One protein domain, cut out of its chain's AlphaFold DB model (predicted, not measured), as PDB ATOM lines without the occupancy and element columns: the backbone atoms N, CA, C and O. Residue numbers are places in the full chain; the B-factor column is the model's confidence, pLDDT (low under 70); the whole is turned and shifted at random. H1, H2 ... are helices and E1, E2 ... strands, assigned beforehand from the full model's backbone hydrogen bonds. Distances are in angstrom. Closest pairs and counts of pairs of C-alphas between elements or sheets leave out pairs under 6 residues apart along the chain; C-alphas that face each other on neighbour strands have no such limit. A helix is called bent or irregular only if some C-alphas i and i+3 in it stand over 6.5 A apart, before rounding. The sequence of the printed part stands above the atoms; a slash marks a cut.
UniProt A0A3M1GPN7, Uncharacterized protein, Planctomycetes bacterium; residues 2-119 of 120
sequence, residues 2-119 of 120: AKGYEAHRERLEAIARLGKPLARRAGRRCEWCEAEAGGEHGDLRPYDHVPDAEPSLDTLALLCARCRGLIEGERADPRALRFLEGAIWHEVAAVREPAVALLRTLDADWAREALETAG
ATOM      1  N   ALA A   2     107.110 100.604  48.074       64.94
ATOM      2  CA  ALA A   2     107.818  99.483  47.429       64.94
ATOM      3  C   ALA A   2     109.142  99.077  48.118       64.94
ATOM      4  O   ALA A   2     109.436  97.894  48.234       64.94
ATOM      5  N   LYS A   3     109.887 100.046  48.672       75.19
ATOM      6  CA  LYS A   3     111.243  99.835  49.216       75.19
ATOM      7  C   LYS A   3     111.328  98.796  50.348       75.19
ATOM      8  O   LYS A   3     112.283  98.034  50.404       75.19
ATOM      9  N   GLY A   4     110.341  98.760  51.248       82.38
ATOM     10  CA  GLY A   4     110.322  97.788  52.351       82.38
ATOM     11  C   GLY A   4     110.008  96.364  51.885       82.38
ATOM     12  O   GLY A   4     110.594  95.408  52.380       82.38
ATOM     13  N   TYR A   5     109.125  96.229  50.891       82.62
ATOM     14  CA  TYR A   5     108.789  94.939  50.292       82.62
ATOM     15  C   TYR A   5     109.973  94.357  49.507       82.62
ATOM     16  O   TYR A   5     110.284  93.176  49.649       82.62
ATOM     17  N   GLU A   6     110.659  95.192  48.722       89.12
ATOM     18  CA  GLU A   6     111.856  94.799  47.970       89.12
ATOM     19  C   GLU A   6     112.977  94.337  48.904       89.12
ATOM     20  O   GLU A   6     113.461  93.220  48.740       89.12
ATOM     21  N   ALA A   7     113.297  95.115  49.944       87.62
ATOM     22  CA  ALA A   7     114.319  94.751  50.927       87.62
ATOM     23  C   ALA A   7     113.987  93.444  51.671       87.62
ATOM     24  O   ALA A   7     114.856  92.600  51.884       87.62
ATOM     25  N   HIS A   8     112.717  93.237  52.038       90.38
ATOM     26  CA  HIS A   8     112.288  91.988  52.667       90.38
ATOM     27  C   HIS A   8     112.463  90.788  51.726       90.38
ATOM     28  O   HIS A   8     112.977  89.748  52.138       90.38
ATOM     29  N   ARG A   9     112.079  90.929  50.450       92.75
ATOM     30  CA  ARG A   9     112.246  89.870  49.447       92.75
ATOM     31  C   ARG A   9     113.719  89.543  49.209       92.75
ATOM     32  O   ARG A   9     114.078  88.370  49.222       92.75
ATOM     33  N   GLU A  10     114.565  90.557  49.044       93.25
ATOM     34  CA  GLU A  10     116.016  90.389  48.884       93.25
ATOM     35  C   GLU A  10     116.627  89.643  50.075       93.25
ATOM     36  O   GLU A  10     117.412  88.711  49.888       93.25
ATOM     37  N   ARG A  11     116.191  89.965  51.299       93.06
ATOM     38  CA  ARG A  11     116.610  89.247  52.507       93.06
ATOM     39  C   ARG A  11     116.191  87.778  52.485       93.06
ATOM     40  O   ARG A  11     117.015  86.904  52.751       93.06
ATOM     41  N   LEU A  12     114.930  87.486  52.158       94.50
ATOM     42  CA  LEU A  12     114.448  86.103  52.059       94.50
ATOM     43  C   LEU A  12     115.236  85.304  51.013       94.50
ATOM     44  O   LEU A  12     115.570  84.144  51.249       94.50
ATOM     45  N   GLU A  13     115.578  85.923  49.883       95.56
ATOM     46  CA  GLU A  13     116.421  85.305  48.859       95.56
ATOM     47  C   GLU A  13     117.850  85.048  49.359       95.56
ATOM     48  O   GLU A  13     118.394  83.968  49.108       95.56
ATOM     49  N   ALA A  14     118.455  85.992  50.085       96.25
ATOM     50  CA  ALA A  14     119.780  85.827  50.684       96.25
ATOM     51  C   ALA A  14     119.805  84.662  51.689       96.25
ATOM     52  O   ALA A  14     120.654  83.771  51.593       96.25
ATOM     53  N   ILE A  15     118.811  84.592  52.578       97.06
ATOM     54  CA  ILE A  15     118.644  83.487  53.533       97.06
ATOM     55  C   ILE A  15     118.425  82.157  52.799       97.06
ATOM     56  O   ILE A  15     119.044  81.145  53.139       97.06
ATOM     57  N   ALA A  16     117.591  82.134  51.754       95.81
ATOM     58  CA  ALA A  16     117.317  80.920  50.987       95.81
ATOM     59  C   ALA A  16     118.585  80.336  50.337       95.81
ATOM     60  O   ALA A  16     118.769  79.114  50.322       95.81
ATOM     61  N   ARG A  17     119.506  81.190  49.862       97.19
ATOM     62  CA  ARG A  17     120.806  80.759  49.308       97.19
ATOM     63  C   ARG A  17     121.687  80.058  50.350       97.19
ATOM     64  O   ARG A  17     122.464  79.172  49.991       97.19
ATOM     65  N   LEU A  18     121.525  80.390  51.630       97.75
ATOM     66  CA  LEU A  18     122.258  79.789  52.749       97.75
ATOM     67  C   LEU A  18     121.626  78.487  53.266       97.75
ATOM     68  O   LEU A  18     122.253  77.787  54.057       97.75
ATOM     69  N   GLY A  19     120.442  78.087  52.791       95.62
ATOM     70  CA  GLY A  19     119.725  76.925  53.329       95.62
ATOM     71  C   GLY A  19     120.511  75.604  53.275       95.62
ATOM     72  O   GLY A  19     120.566  74.872  54.260       95.62
ATOM     73  N   LYS A  20     121.178  75.301  52.153       96.31
ATOM     74  CA  LYS A  20     122.018  74.091  52.019       96.31
ATOM     75  C   LYS A  20     123.233  74.096  52.961       96.31
ATOM     76  O   LYS A  20     123.413  73.105  53.673       96.31
ATOM     77  N   PRO A  21     124.094  75.134  52.973       97.88
ATOM     78  CA  PRO A  21     125.234  75.157  53.884       97.88
ATOM     79  C   PRO A  21     124.811  75.206  55.358       97.88
ATOM     80  O   PRO A  21     125.440  74.525  56.163       97.88
ATOM     81  N   LEU A  22     123.718  75.900  55.687       97.94
ATOM     82  CA  LEU A  22     123.130  75.920  57.026       97.94
ATOM     83  C   LEU A  22     122.687  74.518  57.469       97.94
ATOM     84  O   LEU A  22     123.117  74.032  58.511       97.94
ATOM     85  N   ALA A  23     121.916  73.815  56.632       95.94
ATOM     86  CA  ALA A  23     121.492  72.443  56.910       95.94
ATOM     87  C   ALA A  23     122.668  71.472  57.069       95.94
ATOM     88  O   ALA A  23     122.591  70.533  57.857       95.94
ATOM     89  N   ARG A  24     123.764  71.686  56.333       96.94
ATOM     90  CA  ARG A  24     124.981  70.883  56.474       96.94
ATOM     91  C   ARG A  24     125.700  71.156  57.795       96.94
ATOM     92  O   ARG A  24     126.120  70.192  58.422       96.94
ATOM     93  N   ARG A  25     125.833  72.423  58.210       96.38
ATOM     94  CA  ARG A  25     126.435  72.790  59.504       96.38
ATOM     95  C   ARG A  25     125.667  72.153  60.658       96.38
ATOM     96  O   ARG A  25     126.261  71.484  61.489       96.38
ATOM     97  N   ALA A  26     124.348  72.296  60.640       95.69
ATOM     98  CA  ALA A  26     123.465  71.792  61.681       95.69
ATOM     99  C   ALA A  26     123.265  70.261  61.647       95.69
ATOM    100  O   ALA A  26     122.396  69.738  62.338       95.69
ATOM    101  N   GLY A  27     123.964  69.522  60.773       95.19
ATOM    102  CA  GLY A  27     123.774  68.073  60.632       95.19
ATOM    103  C   GLY A  27     122.345  67.666  60.244       95.19
ATOM    104  O   GLY A  27     121.929  66.546  60.524       95.19
ATOM    105  N   ARG A  28     121.586  68.567  59.600       94.12
ATOM    106  CA  ARG A  28     120.148  68.432  59.288       94.12
ATOM    107  C   ARG A  28     119.268  68.215  60.527       94.12
ATOM    108  O   ARG A  28     118.255  67.516  60.455       94.12
ATOM    109  N   ARG A  29     119.651  68.832  61.643       95.75
ATOM    110  CA  ARG A  29     118.948  68.788  62.924       95.75
ATOM    111  C   ARG A  29     118.691  70.193  63.450       95.75
ATOM    112  O   ARG A  29     119.315  71.154  63.011       95.75
ATOM    113  N   CYS A  30     117.748  70.313  64.374       96.88
ATOM    114  CA  CYS A  30     117.575  71.530  65.155       96.88
ATOM    115  C   CYS A  30     118.833  71.781  65.996       96.88
ATOM    116  O   CYS A  30     119.237  70.902  66.751       96.88
ATOM    117  N   GLU A  31     119.408  72.979  65.929       96.94
ATOM    118  CA  GLU A  31     120.622  73.333  66.684       96.94
ATOM    119  C   GLU A  31     120.374  73.547  68.189       96.94
ATOM    120  O   GLU A  31     121.305  73.836  68.932       96.94
ATOM    121  N   TRP A  32     119.129  73.387  68.655       96.56
ATOM    122  CA  TRP A  32     118.770  73.435  70.077       96.56
ATOM    123  C   TRP A  32     118.348  72.088  70.642       96.56
ATOM    124  O   TRP A  32     118.885  71.642  71.644       96.56
ATOM    125  N   CYS A  33     117.345  71.452  70.036       94.75
ATOM    126  CA  CYS A  33     116.777  70.211  70.566       94.75
ATOM    127  C   CYS A  33     117.226  68.959  69.810       94.75
ATOM    128  O   CYS A  33     116.683  67.886  70.058       94.75
ATOM    129  N   GLU A  34     118.130  69.107  68.838       94.00
ATOM    130  CA  GLU A  34     118.679  68.028  68.005       94.00
ATOM    131  C   GLU A  34     117.645  67.234  67.190       94.00
ATOM    132  O   GLU A  34     117.988  66.251  66.532       94.00
ATOM    133  N   ALA A  35     116.383  67.678  67.170       92.44
ATOM    134  CA  ALA A  35     115.325  67.040  66.404       92.44
ATOM    135  C   ALA A  35     115.680  66.995  64.912       92.44
ATOM    136  O   ALA A  35     116.050  68.008  64.313       92.44
ATOM    137  N   GLU A  36     115.537  65.817  64.313       89.69
ATOM    138  CA  GLU A  36     115.816  65.591  62.899       89.69
ATOM    139  C   GLU A  36     114.724  66.176  61.996       89.69
ATOM    140  O   GLU A  36     113.541  66.241  62.354       89.69
ATOM    141  N   ALA A  37     115.120  66.559  60.781       82.75
ATOM    142  CA  ALA A  37     114.172  66.894  59.726       82.75
ATOM    143  C   ALA A  37     113.210  65.717  59.470       82.75
ATOM    144  O   ALA A  37     113.645  64.587  59.269       82.75
ATOM    145  N   GLY A  38     111.903  65.989  59.442       75.50
ATOM    146  CA  GLY A  38     110.864  64.965  59.254       75.50
ATOM    147  C   GLY A  38     110.421  64.199  60.513       75.50
ATOM    148  O   GLY A  38     109.547  63.346  60.396       75.50
ATOM    149  N   GLY A  39     110.971  64.499  61.699       76.12
ATOM    150  CA  GLY A  39     110.467  63.988  62.985       76.12
ATOM    151  C   GLY A  39     109.239  64.748  63.525       76.12
ATOM    152  O   GLY A  39     108.688  65.615  62.850       76.12
ATOM    153  N   GLU A  40     108.843  64.485  64.778       68.12
ATOM    154  CA  GLU A  40     107.673  65.095  65.466       68.12
ATOM    155  C   GLU A  40     107.704  66.641  65.513       68.12
ATOM    156  O   GLU A  40     106.671  67.304  65.591       68.12
ATOM    157  N   HIS A  41     108.891  67.239  65.379       68.50
ATOM    158  CA  HIS A  41     109.095  68.684  65.233       68.50
ATOM    159  C   HIS A  41     109.880  69.036  63.954       68.50
ATOM    160  O   HIS A  41     110.579  70.040  63.900       68.50
ATOM    161  N   GLY A  42     109.794  68.211  62.915       74.62
ATOM    162  CA  GLY A  42     110.704  68.195  61.765       74.62
ATOM    163  C   GLY A  42     110.666  69.387  60.799       74.62
ATOM    164  O   GLY A  42     111.350  69.331  59.777       74.62
ATOM    165  N   ASP A  43     109.904  70.449  61.084       91.44
ATOM    166  CA  ASP A  43     109.906  71.691  60.298       91.44
ATOM    167  C   ASP A  43     111.121  72.559  60.659       91.44
ATOM    168  O   ASP A  43     111.030  73.527  61.424       91.44
ATOM    169  N   LEU A  44     112.282  72.171  60.129       96.06
ATOM    170  CA  LEU A  44     113.535  72.906  60.274       96.06
ATOM    171  C   LEU A  44     113.579  74.094  59.309       96.06
ATOM    172  O   LEU A  44     113.495  73.917  58.093       96.06
ATOM    173  N   ARG A  45     113.757  75.306  59.843       96.00
ATOM    174  CA  ARG A  45     113.886  76.539  59.051       96.00
ATOM    175  C   ARG A  45     114.994  77.434  59.595       96.00
ATOM    176  O   ARG A  45     115.262  77.377  60.799       96.00
ATOM    177  N   PRO A  46     115.610  78.265  58.735       97.12
ATOM    178  CA  PRO A  46     116.491  79.325  59.189       97.12
ATOM    179  C   PRO A  46     115.753  80.254  60.160       97.12
ATOM    180  O   PRO A  46     114.655  80.724  59.860       97.12
ATOM    181  N   TYR A  47     116.364  80.498  61.307       96.81
ATOM    182  CA  TYR A  47     116.051  81.576  62.229       96.81
ATOM    183  C   TYR A  47     117.154  82.622  62.120       96.81
ATOM    184  O   TYR A  47     118.333  82.279  62.048       96.81
ATOM    185  N   ASP A  48     116.751  83.881  62.090       95.88
ATOM    186  CA  ASP A  48     117.618  85.017  61.845       95.88
ATOM    187  C   ASP A  48     117.719  85.860  63.110       95.88
ATOM    188  O   ASP A  48     116.784  86.569  63.478       95.88
ATOM    189  N   HIS A  49     118.852  85.716  63.796       93.75
ATOM    190  CA  HIS A  49     119.100  86.355  65.089       93.75
ATOM    191  C   HIS A  49     119.371  87.855  64.949       93.75
ATOM    192  O   HIS A  49     119.063  88.635  65.846       93.75
ATOM    193  N   VAL A  50     119.930  88.274  63.809       92.62
ATOM    194  CA  VAL A  50     120.343  89.664  63.573       92.62
ATOM    195  C   VAL A  50     119.730  90.166  62.259       92.62
ATOM    196  O   VAL A  50     120.436  90.290  61.252       92.62
ATOM    197  N   PRO A  51     118.417  90.479  62.246       88.75
ATOM    198  CA  PRO A  51     117.695  90.884  61.038       88.75
ATOM    199  C   PRO A  51     118.221  92.184  60.407       88.75
ATOM    200  O   PRO A  51     118.013  92.422  59.217       88.75
ATOM    201  N   ASP A  52     118.930  93.007  61.182       90.38
ATOM    202  CA  ASP A  52     119.537  94.261  60.723       90.38
ATOM    203  C   ASP A  52     120.931  94.073  60.094       90.38
ATOM    204  O   ASP A  52     121.480  95.008  59.509       90.38
ATOM    205  N   ALA A  53     121.512  92.871  60.190       91.75
ATOM    206  CA  ALA A  53     122.788  92.519  59.573       91.75
ATOM    207  C   ALA A  53     122.596  91.653  58.318       91.75
ATOM    208  O   ALA A  53     121.543  91.038  58.107       91.75
ATOM    209  N   GLU A  54     123.636  91.588  57.484       93.25
ATOM    210  CA  GLU A  54     123.663  90.698  56.322       93.25
ATOM    211  C   GLU A  54     123.529  89.227  56.774       93.25
ATOM    212  O   GLU A  54     124.261  88.791  57.673       93.25
ATOM    213  N   PRO A  55     122.616  88.439  56.177       96.62
ATOM    214  CA  PRO A  55     122.503  87.019  56.478       96.62
ATOM    215  C   PRO A  55     123.804  86.268  56.182       96.62
ATOM    216  O   PRO A  55     124.377  86.351  55.098       96.62
ATOM    217  N   SER A  56     124.249  85.470  57.141       96.69
ATOM    218  CA  SER A  56     125.424  84.613  57.032       96.69
ATOM    219  C   SER A  56     125.198  83.336  57.833       96.69
ATOM    220  O   SER A  56     124.189  83.183  58.517       96.69
ATOM    221  N   LEU A  57     126.131  82.388  57.772       96.38
ATOM    222  CA  LEU A  57     126.037  81.223  58.647       96.38
ATOM    223  C   LEU A  57     126.122  81.637  60.125       96.38
ATOM    224  O   LEU A  57     125.409  81.068  60.939       96.38
ATOM    225  N   ASP A  58     126.887  82.663  60.479       95.31
ATOM    226  CA  ASP A  58     127.056  83.042  61.887       95.31
ATOM    227  C   ASP A  58     125.839  83.778  62.469       95.31
ATOM    228  O   ASP A  58     125.619  83.748  63.682       95.31
ATOM    229  N   THR A  59     125.023  84.397  61.606       96.62
ATOM    230  CA  THR A  59     123.799  85.126  61.989       96.62
ATOM    231  C   THR A  59     122.523  84.290  61.879       96.62
ATOM    232  O   THR A  59     121.471  84.718  62.357       96.62
ATOM    233  N   LEU A  60     122.610  83.082  61.311       98.06
ATOM    234  CA  LEU A  60     121.480  82.172  61.149       98.06
ATOM    235  C   LEU A  60     121.623  80.915  62.009       98.06
ATOM    236  O   LEU A  60     122.688  80.302  62.048       98.06
ATOM    237  N   ALA A  61     120.517  80.464  62.593       97.94
ATOM    238  CA  ALA A  61     120.379  79.148  63.217       97.94
ATOM    239  C   ALA A  61     119.380  78.276  62.446       97.94
ATOM    240  O   ALA A  61     118.446  78.786  61.832       97.94
ATOM    241  N   LEU A  62     119.537  76.956  62.474       97.75
ATOM    242  CA  LEU A  62     118.540  76.014  61.980       97.75
ATOM    243  C   LEU A  62     117.723  75.489  63.155       97.75
ATOM    244  O   LEU A  62     118.186  74.650  63.924       97.75
ATOM    245  N   LEU A  63     116.487  75.957  63.278       97.38
ATOM    246  CA  LEU A  63     115.620  75.608  64.401       97.38
ATOM    247  C   LEU A  63     114.372  74.888  63.911       97.38
ATOM    248  O   LEU A  63     113.921  75.127  62.793       97.38
ATOM    249  N   CYS A  64     113.795  74.026  64.746       96.88
ATOM    250  CA  CYS A  64     112.469  73.457  64.512       96.88
ATOM    251  C   CYS A  64     111.348  74.445  64.854       96.88
ATOM    252  O   CYS A  64     111.579  75.424  65.564       96.88
ATOM    253  N   ALA A  65     110.120  74.159  64.409       94.44
ATOM    254  CA  ALA A  65     108.947  74.982  64.723       94.44
ATOM    255  C   ALA A  65     108.786  75.246  66.229       94.44
ATOM    256  O   ALA A  65     108.647  76.399  66.619       94.44
ATOM    257  N   ARG A  66     108.924  74.212  67.074       94.38
ATOM    258  CA  ARG A  66     108.841  74.355  68.539       94.38
ATOM    259  C   ARG A  66     109.872  75.341  69.089       94.38
ATOM    260  O   ARG A  66     109.544  76.194  69.898       94.38
ATOM    261  N   CYS A  67     111.128  75.221  68.662       96.19
ATOM    262  CA  CYS A  67     112.205  76.078  69.158       96.19
ATOM    263  C   CYS A  67     112.048  77.529  68.694       96.19
ATOM    264  O   CYS A  67     112.309  78.440  69.472       96.19
ATOM    265  N   ARG A  68     111.563  77.751  67.465       95.88
ATOM    266  CA  ARG A  68     111.217  79.100  66.995       95.88
ATOM    267  C   ARG A  68     110.050  79.693  67.788       95.88
ATOM    268  O   ARG A  68     110.146  80.839  68.207       95.88
ATOM    269  N   GLY A  69     109.021  78.898  68.084       95.12
ATOM    270  CA  GLY A  69     107.901  79.318  68.929       95.12
ATOM    271  C   GLY A  69     108.345  79.805  70.312       95.12
ATOM    272  O   GLY A  69     107.874  80.835  70.784       95.12
ATOM    273  N   LEU A  70     109.326  79.138  70.935       95.50
ATOM    274  CA  LEU A  70     109.890  79.587  72.217       95.50
ATOM    275  C   LEU A  70     110.535  80.979  72.133       95.50
ATOM    276  O   LEU A  70     110.377  81.777  73.052       95.50
ATOM    277  N   ILE A  71     111.229  81.286  71.032       94.50
ATOM    278  CA  ILE A  71     111.808  82.620  70.790       94.50
ATOM    279  C   ILE A  71     110.703  83.669  70.632       94.50
ATOM    280  O   ILE A  71     110.842  84.798  71.095       94.50
ATOM    281  N   GLU A  72     109.593  83.291  70.003       92.38
ATOM    282  CA  GLU A  72     108.420  84.147  69.797       92.38
ATOM    283  C   GLU A  72     107.555  84.306  71.067       92.38
ATOM    284  O   GLU A  72     106.590  85.071  71.067       92.38
ATOM    285  N   GLY A  73     107.917  83.638  72.169       92.50
ATOM    286  CA  GLY A  73     107.255  83.761  73.469       92.50
ATOM    287  C   GLY A  73     106.209  82.684  73.763       92.50
ATOM    288  O   GLY A  73     105.398  82.858  74.681       92.50
ATOM    289  N   GLU A  74     106.201  81.569  73.024       93.56
ATOM    290  CA  GLU A  74     105.402  80.404  73.402       93.56
ATOM    291  C   GLU A  74     105.783  79.920  74.804       93.56
ATOM    292  O   GLU A  74     106.954  79.755  75.152       93.56
ATOM    293  N   ARG A  75     104.765  79.674  75.631       90.31
ATOM    294  CA  ARG A  75     104.969  79.202  77.000       90.31
ATOM    295  C   ARG A  75     105.306  77.718  76.992       90.31
ATOM    296  O   ARG A  75     104.587  76.915  76.404       90.31
ATOM    297  N   ALA A  76     106.329  77.356  77.750       90.50
ATOM    298  CA  ALA A  76     106.670  75.977  78.055       90.50
ATOM    299  C   ALA A  76     106.990  75.838  79.545       90.50
ATOM    300  O   ALA A  76     107.349  76.811  80.208       90.50
ATOM    301  N   ASP A  77     106.856  74.622  80.072       92.69
ATOM    302  CA  ASP A  77     107.344  74.301  81.413       92.69
ATOM    303  C   ASP A  77     108.869  74.521  81.449       92.69
ATOM    304  O   ASP A  77     109.576  73.895  80.651       92.69
ATOM    305  N   PRO A  78     109.409  75.352  82.365       93.50
ATOM    306  CA  PRO A  78     110.850  75.534  82.511       93.50
ATOM    307  C   PRO A  78     111.627  74.219  82.650       93.50
ATOM    308  O   PRO A  78     112.759  74.125  82.191       93.50
ATOM    309  N   ARG A  79     111.042  73.161  83.228       92.94
ATOM    310  CA  ARG A  79     111.695  71.840  83.308       92.94
ATOM    311  C   ARG A  79     111.879  71.201  81.935       92.94
ATOM    312  O   ARG A  79     112.897  70.558  81.695       92.94
ATOM    313  N   ALA A  80     110.924  71.401  81.029       91.44
ATOM    314  CA  ALA A  80     110.987  70.891  79.665       91.44
ATOM    315  C   ALA A  80     112.009  71.642  78.798       91.44
ATOM    316  O   ALA A  80     112.324  71.173  77.710       91.44
ATOM    317  N   LEU A  81     112.540  72.777  79.269       94.88
ATOM    318  CA  LEU A  81     113.512  73.613  78.558       94.88
ATOM    319  C   LEU A  81     114.975  73.304  78.899       94.88
ATOM    320  O   LEU A  81     115.872  73.915  78.325       94.88
ATOM    321  N   ARG A  82     115.230  72.304  79.752       95.00
ATOM    322  CA  ARG A  82     116.581  71.832  80.106       95.00
ATOM    323  C   ARG A  82     117.464  71.492  78.905       95.00
ATOM    324  O   ARG A  82     118.675  71.624  78.991       95.00
ATOM    325  N   PHE A  83     116.877  71.098  77.773       93.38
ATOM    326  CA  PHE A  83     117.641  70.815  76.552       93.38
ATOM    327  C   PHE A  83     118.418  72.036  76.021       93.38
ATOM    328  O   PHE A  83     119.384  71.863  75.288       93.38
ATOM    329  N   LEU A  84     118.032  73.263  76.392       95.44
ATOM    330  CA  LEU A  84     118.729  74.491  75.996       95.44
ATOM    331  C   LEU A  84     120.049  74.713  76.742       95.44
ATOM    332  O   LEU A  84     120.834  75.563  76.331       95.44
ATOM    333  N   GLU A  85     120.316  73.959  77.810       93.56
ATOM    334  CA  GLU A  85     121.551  74.071  78.591       93.56
ATOM    335  C   GLU A  85     122.799  73.825  77.727       93.56
ATOM    336  O   GLU A  85     123.813  74.487  77.907       93.56
ATOM    337  N   GLY A  86     122.718  72.948  76.721       92.50
ATOM    338  CA  GLY A  86     123.807  72.763  75.757       92.50
ATOM    339  C   GLY A  86     123.958  73.927  74.769       92.50
ATOM    340  O   GLY A  86     125.065  74.239  74.334       92.50
ATOM    341  N   ALA A  87     122.860  74.612  74.435       95.94
ATOM    342  CA  ALA A  87     122.847  75.646  73.403       95.94
ATOM    343  C   ALA A  87     123.632  76.908  73.805       95.94
ATOM    344  O   ALA A  87     124.188  77.574  72.933       95.94
ATOM    345  N   ILE A  88     123.749  77.221  75.103       96.81
ATOM    346  CA  ILE A  88     124.512  78.399  75.569       96.81
ATOM    347  C   ILE A  88     126.030  78.271  75.372       96.81
ATOM    348  O   ILE A  88     126.748  79.267  75.423       96.81
ATOM    349  N   TRP A  89     126.520  77.061  75.110       95.88
ATOM    350  CA  TRP A  89     127.930  76.784  74.833       95.88
ATOM    351  C   TRP A  89     128.241  76.717  73.339       95.88
ATOM    352  O   TRP A  89     129.387  76.501  72.952       95.88
ATOM    353  N   HIS A  90     127.228  76.891  72.489       96.44
ATOM    354  CA  HIS A  90     127.389  76.759  71.052       96.44
ATOM    355  C   HIS A  90     128.290  77.871  70.486       96.44
ATOM    356  O   HIS A  90     128.173  79.043  70.852       96.44
ATOM    357  N   GLU A  91     129.180  77.515  69.556       95.06
ATOM    358  CA  GLU A  91     130.151  78.455  68.973       95.06
ATOM    359  C   GLU A  91     129.480  79.507  68.072       95.06
ATOM    360  O   GLU A  91     129.931  80.648  67.985       95.06
ATOM    361  N   VAL A  92     128.367  79.141  67.426       96.62
ATOM    362  CA  VAL A  92     127.580  80.046  66.572       96.62
ATOM    363  C   VAL A  92     126.688  80.949  67.422       96.62
ATOM    364  O   VAL A  92     125.771  80.470  68.096       96.62
ATOM    365  N   ALA A  93     126.901  82.262  67.320       95.19
ATOM    366  CA  ALA A  93     126.162  83.279  68.070       95.19
ATOM    367  C   ALA A  93     124.642  83.187  67.861       95.19
ATOM    368  O   ALA A  93     123.895  83.227  68.836       95.19
ATOM    369  N   ALA A  94     124.184  82.963  66.623       97.06
ATOM    370  CA  ALA A  94     122.761  82.818  66.311       97.06
ATOM    371  C   ALA A  94     122.069  81.623  66.990       97.06
ATOM    372  O   ALA A  94     120.846  81.604  67.088       97.06
ATOM    373  N   VAL A  95     122.832  80.632  67.459       98.00
ATOM    374  CA  VAL A  95     122.313  79.512  68.260       98.00
ATOM    375  C   VAL A  95     122.375  79.859  69.746       98.00
ATOM    376  O   VAL A  95     121.400  79.658  70.469       98.00
ATOM    377  N   ARG A  96     123.514  80.399  70.191       97.62
ATOM    378  CA  ARG A  96     123.817  80.673  71.597       97.62
ATOM    379  C   ARG A  96     122.997  81.812  72.184       97.62
ATOM    380  O   ARG A  96     122.394  81.664  73.241       97.62
ATOM    381  N   GLU A  97     123.011  82.974  71.546       97.06
ATOM    382  CA  GLU A  97     122.489  84.206  72.140       97.06
ATOM    383  C   GLU A  97     120.972  84.185  72.368       97.06
ATOM    384  O   GLU A  97     120.556  84.568  73.464       97.06
ATOM    385  N   PRO A  98     120.130  83.679  71.442       96.69
ATOM    386  CA  PRO A  98     118.708  83.550  71.734       96.69
ATOM    387  C   PRO A  98     118.424  82.490  72.809       96.69
ATOM    388  O   PRO A  98     117.480  82.656  73.580       96.69
ATOM    389  N   ALA A  99     119.251  81.441  72.931       97.56
ATOM    390  CA  ALA A  99     119.127  80.475  74.024       97.56
ATOM    391  C   ALA A  99     119.447  81.127  75.377       97.56
ATOM    392  O   ALA A  99     118.678  80.987  76.323       97.56
ATOM    393  N   VAL A 100     120.527  81.914  75.456       97.75
ATOM    394  CA  VAL A 100     120.877  82.712  76.646       97.75
ATOM    395  C   VAL A 100     119.755  83.686  77.003       97.75
ATOM    396  O   VAL A 100     119.367  83.780  78.168       97.75
ATOM    397  N   ALA A 101     119.212  84.399  76.013       96.50
ATOM    398  CA  ALA A 101     118.107  85.330  76.219       96.50
ATOM    399  C   ALA A 101     116.875  84.616  76.789       96.50
ATOM    400  O   ALA A 101     116.306  85.088  77.768       96.50
ATOM    401  N   LEU A 102     116.516  83.455  76.238       96.25
ATOM    402  CA  LEU A 102     115.411  82.639  76.732       96.25
ATOM    403  C   LEU A 102     115.664  82.148  78.163       96.25
ATOM    404  O   LEU A 102     114.792  82.314  79.011       96.25
ATOM    405  N   LEU A 103     116.859  81.628  78.470       96.56
ATOM    406  CA  LEU A 103     117.221  81.162  79.816       96.56
ATOM    407  C   LEU A 103     117.106  82.270  80.869       96.56
ATOM    408  O   LEU A 103     116.594  82.017  81.957       96.56
ATOM    409  N   ARG A 104     117.488  83.508  80.530       96.19
ATOM    410  CA  ARG A 104     117.345  84.677  81.417       96.19
ATOM    411  C   ARG A 104     115.891  85.015  81.758       96.19
ATOM    412  O   ARG A 104     115.651  85.685  82.758       96.19
ATOM    413  N   THR A 105     114.927  84.569  80.952       94.62
ATOM    414  CA  THR A 105     113.491  84.755  81.233       94.62
ATOM    415  C   THR A 105     112.887  83.648  82.095       94.62
ATOM    416  O   THR A 105     111.761  83.800  82.571       94.62
ATOM    417  N   LEU A 106     113.596  82.533  82.297       94.56
ATOM    418  CA  LEU A 106     113.071  81.398  83.047       94.56
ATOM    419  C   LEU A 106     113.210  81.637  84.547       94.56
ATOM    420  O   LEU A 106     114.307  81.834  85.062       94.56
ATOM    421  N   ASP A 107     112.100  81.517  85.270       93.56
ATOM    422  CA  ASP A 107     112.143  81.442  86.727       93.56
ATOM    423  C   ASP A 107     112.423  80.002  87.177       93.56
ATOM    424  O   ASP A 107     111.526  79.246  87.557       93.56
ATOM    425  N   ALA A 108     113.681  79.585  87.037       95.25
ATOM    426  CA  ALA A 108     114.140  78.272  87.461       95.25
ATOM    427  C   ALA A 108     115.603  78.318  87.920       95.25
ATOM    428  O   ALA A 108     116.452  78.865  87.219       95.25
ATOM    429  N   ASP A 109     115.906  77.693  89.065       96.44
ATOM    430  CA  ASP A 109     117.260  77.678  89.650       96.44
ATOM    431  C   ASP A 109     118.311  77.176  88.663       96.44
ATOM    432  O   ASP A 109     119.363  77.780  88.495       96.44
ATOM    433  N   TRP A 110     117.977  76.131  87.916       96.31
ATOM    434  CA  TRP A 110     118.899  75.543  86.960       96.31
ATOM    435  C   TRP A 110     119.292  76.458  85.808       96.31
ATOM    436  O   TRP A 110     120.391  76.337  85.282       96.31
ATOM    437  N   ALA A 111     118.386  77.342  85.385       97.06
ATOM    438  CA  ALA A 111     118.674  78.272  84.304       97.06
ATOM    439  C   ALA A 111     119.681  79.318  84.793       97.06
ATOM    440  O   ALA A 111     120.603  79.663  84.059       97.06
ATOM    441  N   ARG A 112     119.547  79.754  86.055       97.00
ATOM    442  CA  ARG A 112     120.522  80.623  86.728       97.00
ATOM    443  C   ARG A 112     121.873  79.925  86.868       97.00
ATOM    444  O   ARG A 112     122.866  80.467  86.403       97.00
ATOM    445  N   GLU A 113     121.899  78.699  87.390       97.31
ATOM    446  CA  GLU A 113     123.130  77.904  87.536       97.31
ATOM    447  C   GLU A 113     123.844  77.666  86.193       97.31
ATOM    448  O   GLU A 113     125.070  77.768  86.109       97.31
ATOM    449  N   ALA A 114     123.091  77.381  85.124       96.75
ATOM    450  CA  ALA A 114     123.645  77.188  83.785       96.75
ATOM    451  C   ALA A 114     124.309  78.466  83.249       96.75
ATOM    452  O   ALA A 114     125.419  78.408  82.716       96.75
ATOM    453  N   LEU A 115     123.657  79.624  83.415       97.62
ATOM    454  CA  LEU A 115     124.207  80.924  83.023       97.62
ATOM    455  C   LEU A 115     125.442  81.292  83.857       97.62
ATOM    456  O   LEU A 115     126.460  81.681  83.289       97.62
ATOM    457  N   GLU A 116     125.396  81.089  85.175       97.56
ATOM    458  CA  GLU A 116     126.528  81.337  86.078       97.56
ATOM    459  C   GLU A 116     127.738  80.468  85.723       97.56
ATOM    460  O   GLU A 116     128.862  80.966  85.650       97.56
ATOM    461  N   THR A 117     127.515  79.184  85.426       96.44
ATOM    462  CA  THR A 117     128.572  78.259  84.986       96.44
ATOM    463  C   THR A 117     129.210  78.723  83.674       96.44
ATOM    464  O   THR A 117     130.414  78.559  83.480       96.44
ATOM    465  N   ALA A 118     128.421  79.343  82.792       93.88
ATOM    466  CA  ALA A 118     128.886  79.956  81.549       93.88
ATOM    467  C   ALA A 118     129.519  81.348  81.720       93.88
ATOM    468  O   ALA A 118     130.096  81.869  80.763       93.88
ATOM    469  N   GLY A 119     129.450  81.941  82.916       95.19
ATOM    470  CA  GLY A 119     129.929  83.297  83.190       95.19
ATOM    471  C   GLY A 119     129.060  84.401  82.571       95.19
ATOM    472  O   GLY A 119     129.607  85.427  82.159       95.19
TER     473      GLY A 119
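AT A GLANCE: This is residues 2 to 119 of the 120 residues of an uncharacterized protein of Planctomycetes bacterium (UniProt A0A3M1GPN7). A short two-stranded hairpin, E1 and E2, sits near the middle, between residues 15 to 25 of the long helix H1 on one side and the helices H2 and H4 on the other. H3 and H5 lie beyond H4 at the far end from H1, and residues 2 to 10 of H1 stick out as a free arm. The printed part has 118 residues with five named helices and two named strands, in the order H1 E1 E2 H2 H3 H4 H5; the sheet, E1 - E2, is antiparallel and the class is mostly helix. The whole is compact, with a radius of gyration of the C-alphas of 14.8 A, yet elongated, spanning 47 by 30 by 26 A.

HOW THE PARTS SIT: E1, residues 45 to 48, and E2, residues 60 to 63, form a hairpin at 139 degrees between directions; N 47 and O 61 are 2.7 A apart and N 61 and O 47 are 2.9 A apart, within hydrogen-bond range. H1, residues 2 to 25, has a kink of 45 degrees near residue 19; its closest C-alphas to E2 are those of Leu 22 and Leu 62, 6.8 A apart. H4, residues 93 to 105, comes nearest to E2 with the C-alphas of Ala 94 and Leu 60, 5.4 A apart. H2, residues 65 to 71, only just touches H4, with 3 pairs of C-alphas within 8 A, made by residues 98 to 102 of H4 alone; the closest C-alphas are those of Ile 71 and Leu 102, 6.9 A apart, at a steep tilt of 63 degrees. H5, residues 109 to 118, forms a helical hairpin with H4, which touches it with residues 100 to 104 alone; the closest C-alphas, of Leu 103 and Ala 111, are 5.5 A apart, and the tilt of 38 degrees is only just steep. H3, residues 78 to 85, only just touches H5, with 3 pairs of C-alphas within 8 A; the closest, of Glu 85 and Ala 114, are 6.4 A apart, at a shallow tilt of 11 degrees, the same way. H1 is apart from H2, H3, H4 and H5. Every O i to N i+4 pair is within hydrogen-bond range in H2 and H5, against 18 of 20 in H1, 6 of 9 in H4 and 0 of 4 in H3, where 3 of 5 O i to N i+3 pairs are.

IN THESE COORDINATES: E1 measures 9.7 A and E2 9.4 A from first to last C-alpha. H1 measures 34.7 A and begins at C-alpha 2, (107.818, 99.483, 47.429); H4 measures 18.3 A, H5 14.4 A, H3 11.5 A and H2 10.2 A. H5 ends at C-alpha 118, (128.886, 79.956, 81.549). H1 and H3 are irregular: C-alphas 17 and 20, and C-alphas 80 and 83, are each 7.3 A apart.

THE WHOLE: The C-alphas of Ala 2 and Asp 109, 48.4 A apart, are the two farthest apart. The printed part has no cut. The links H1 to E1 and E1 to E2 are long. Residues 2 and 40 to 41 have pLDDT under 70.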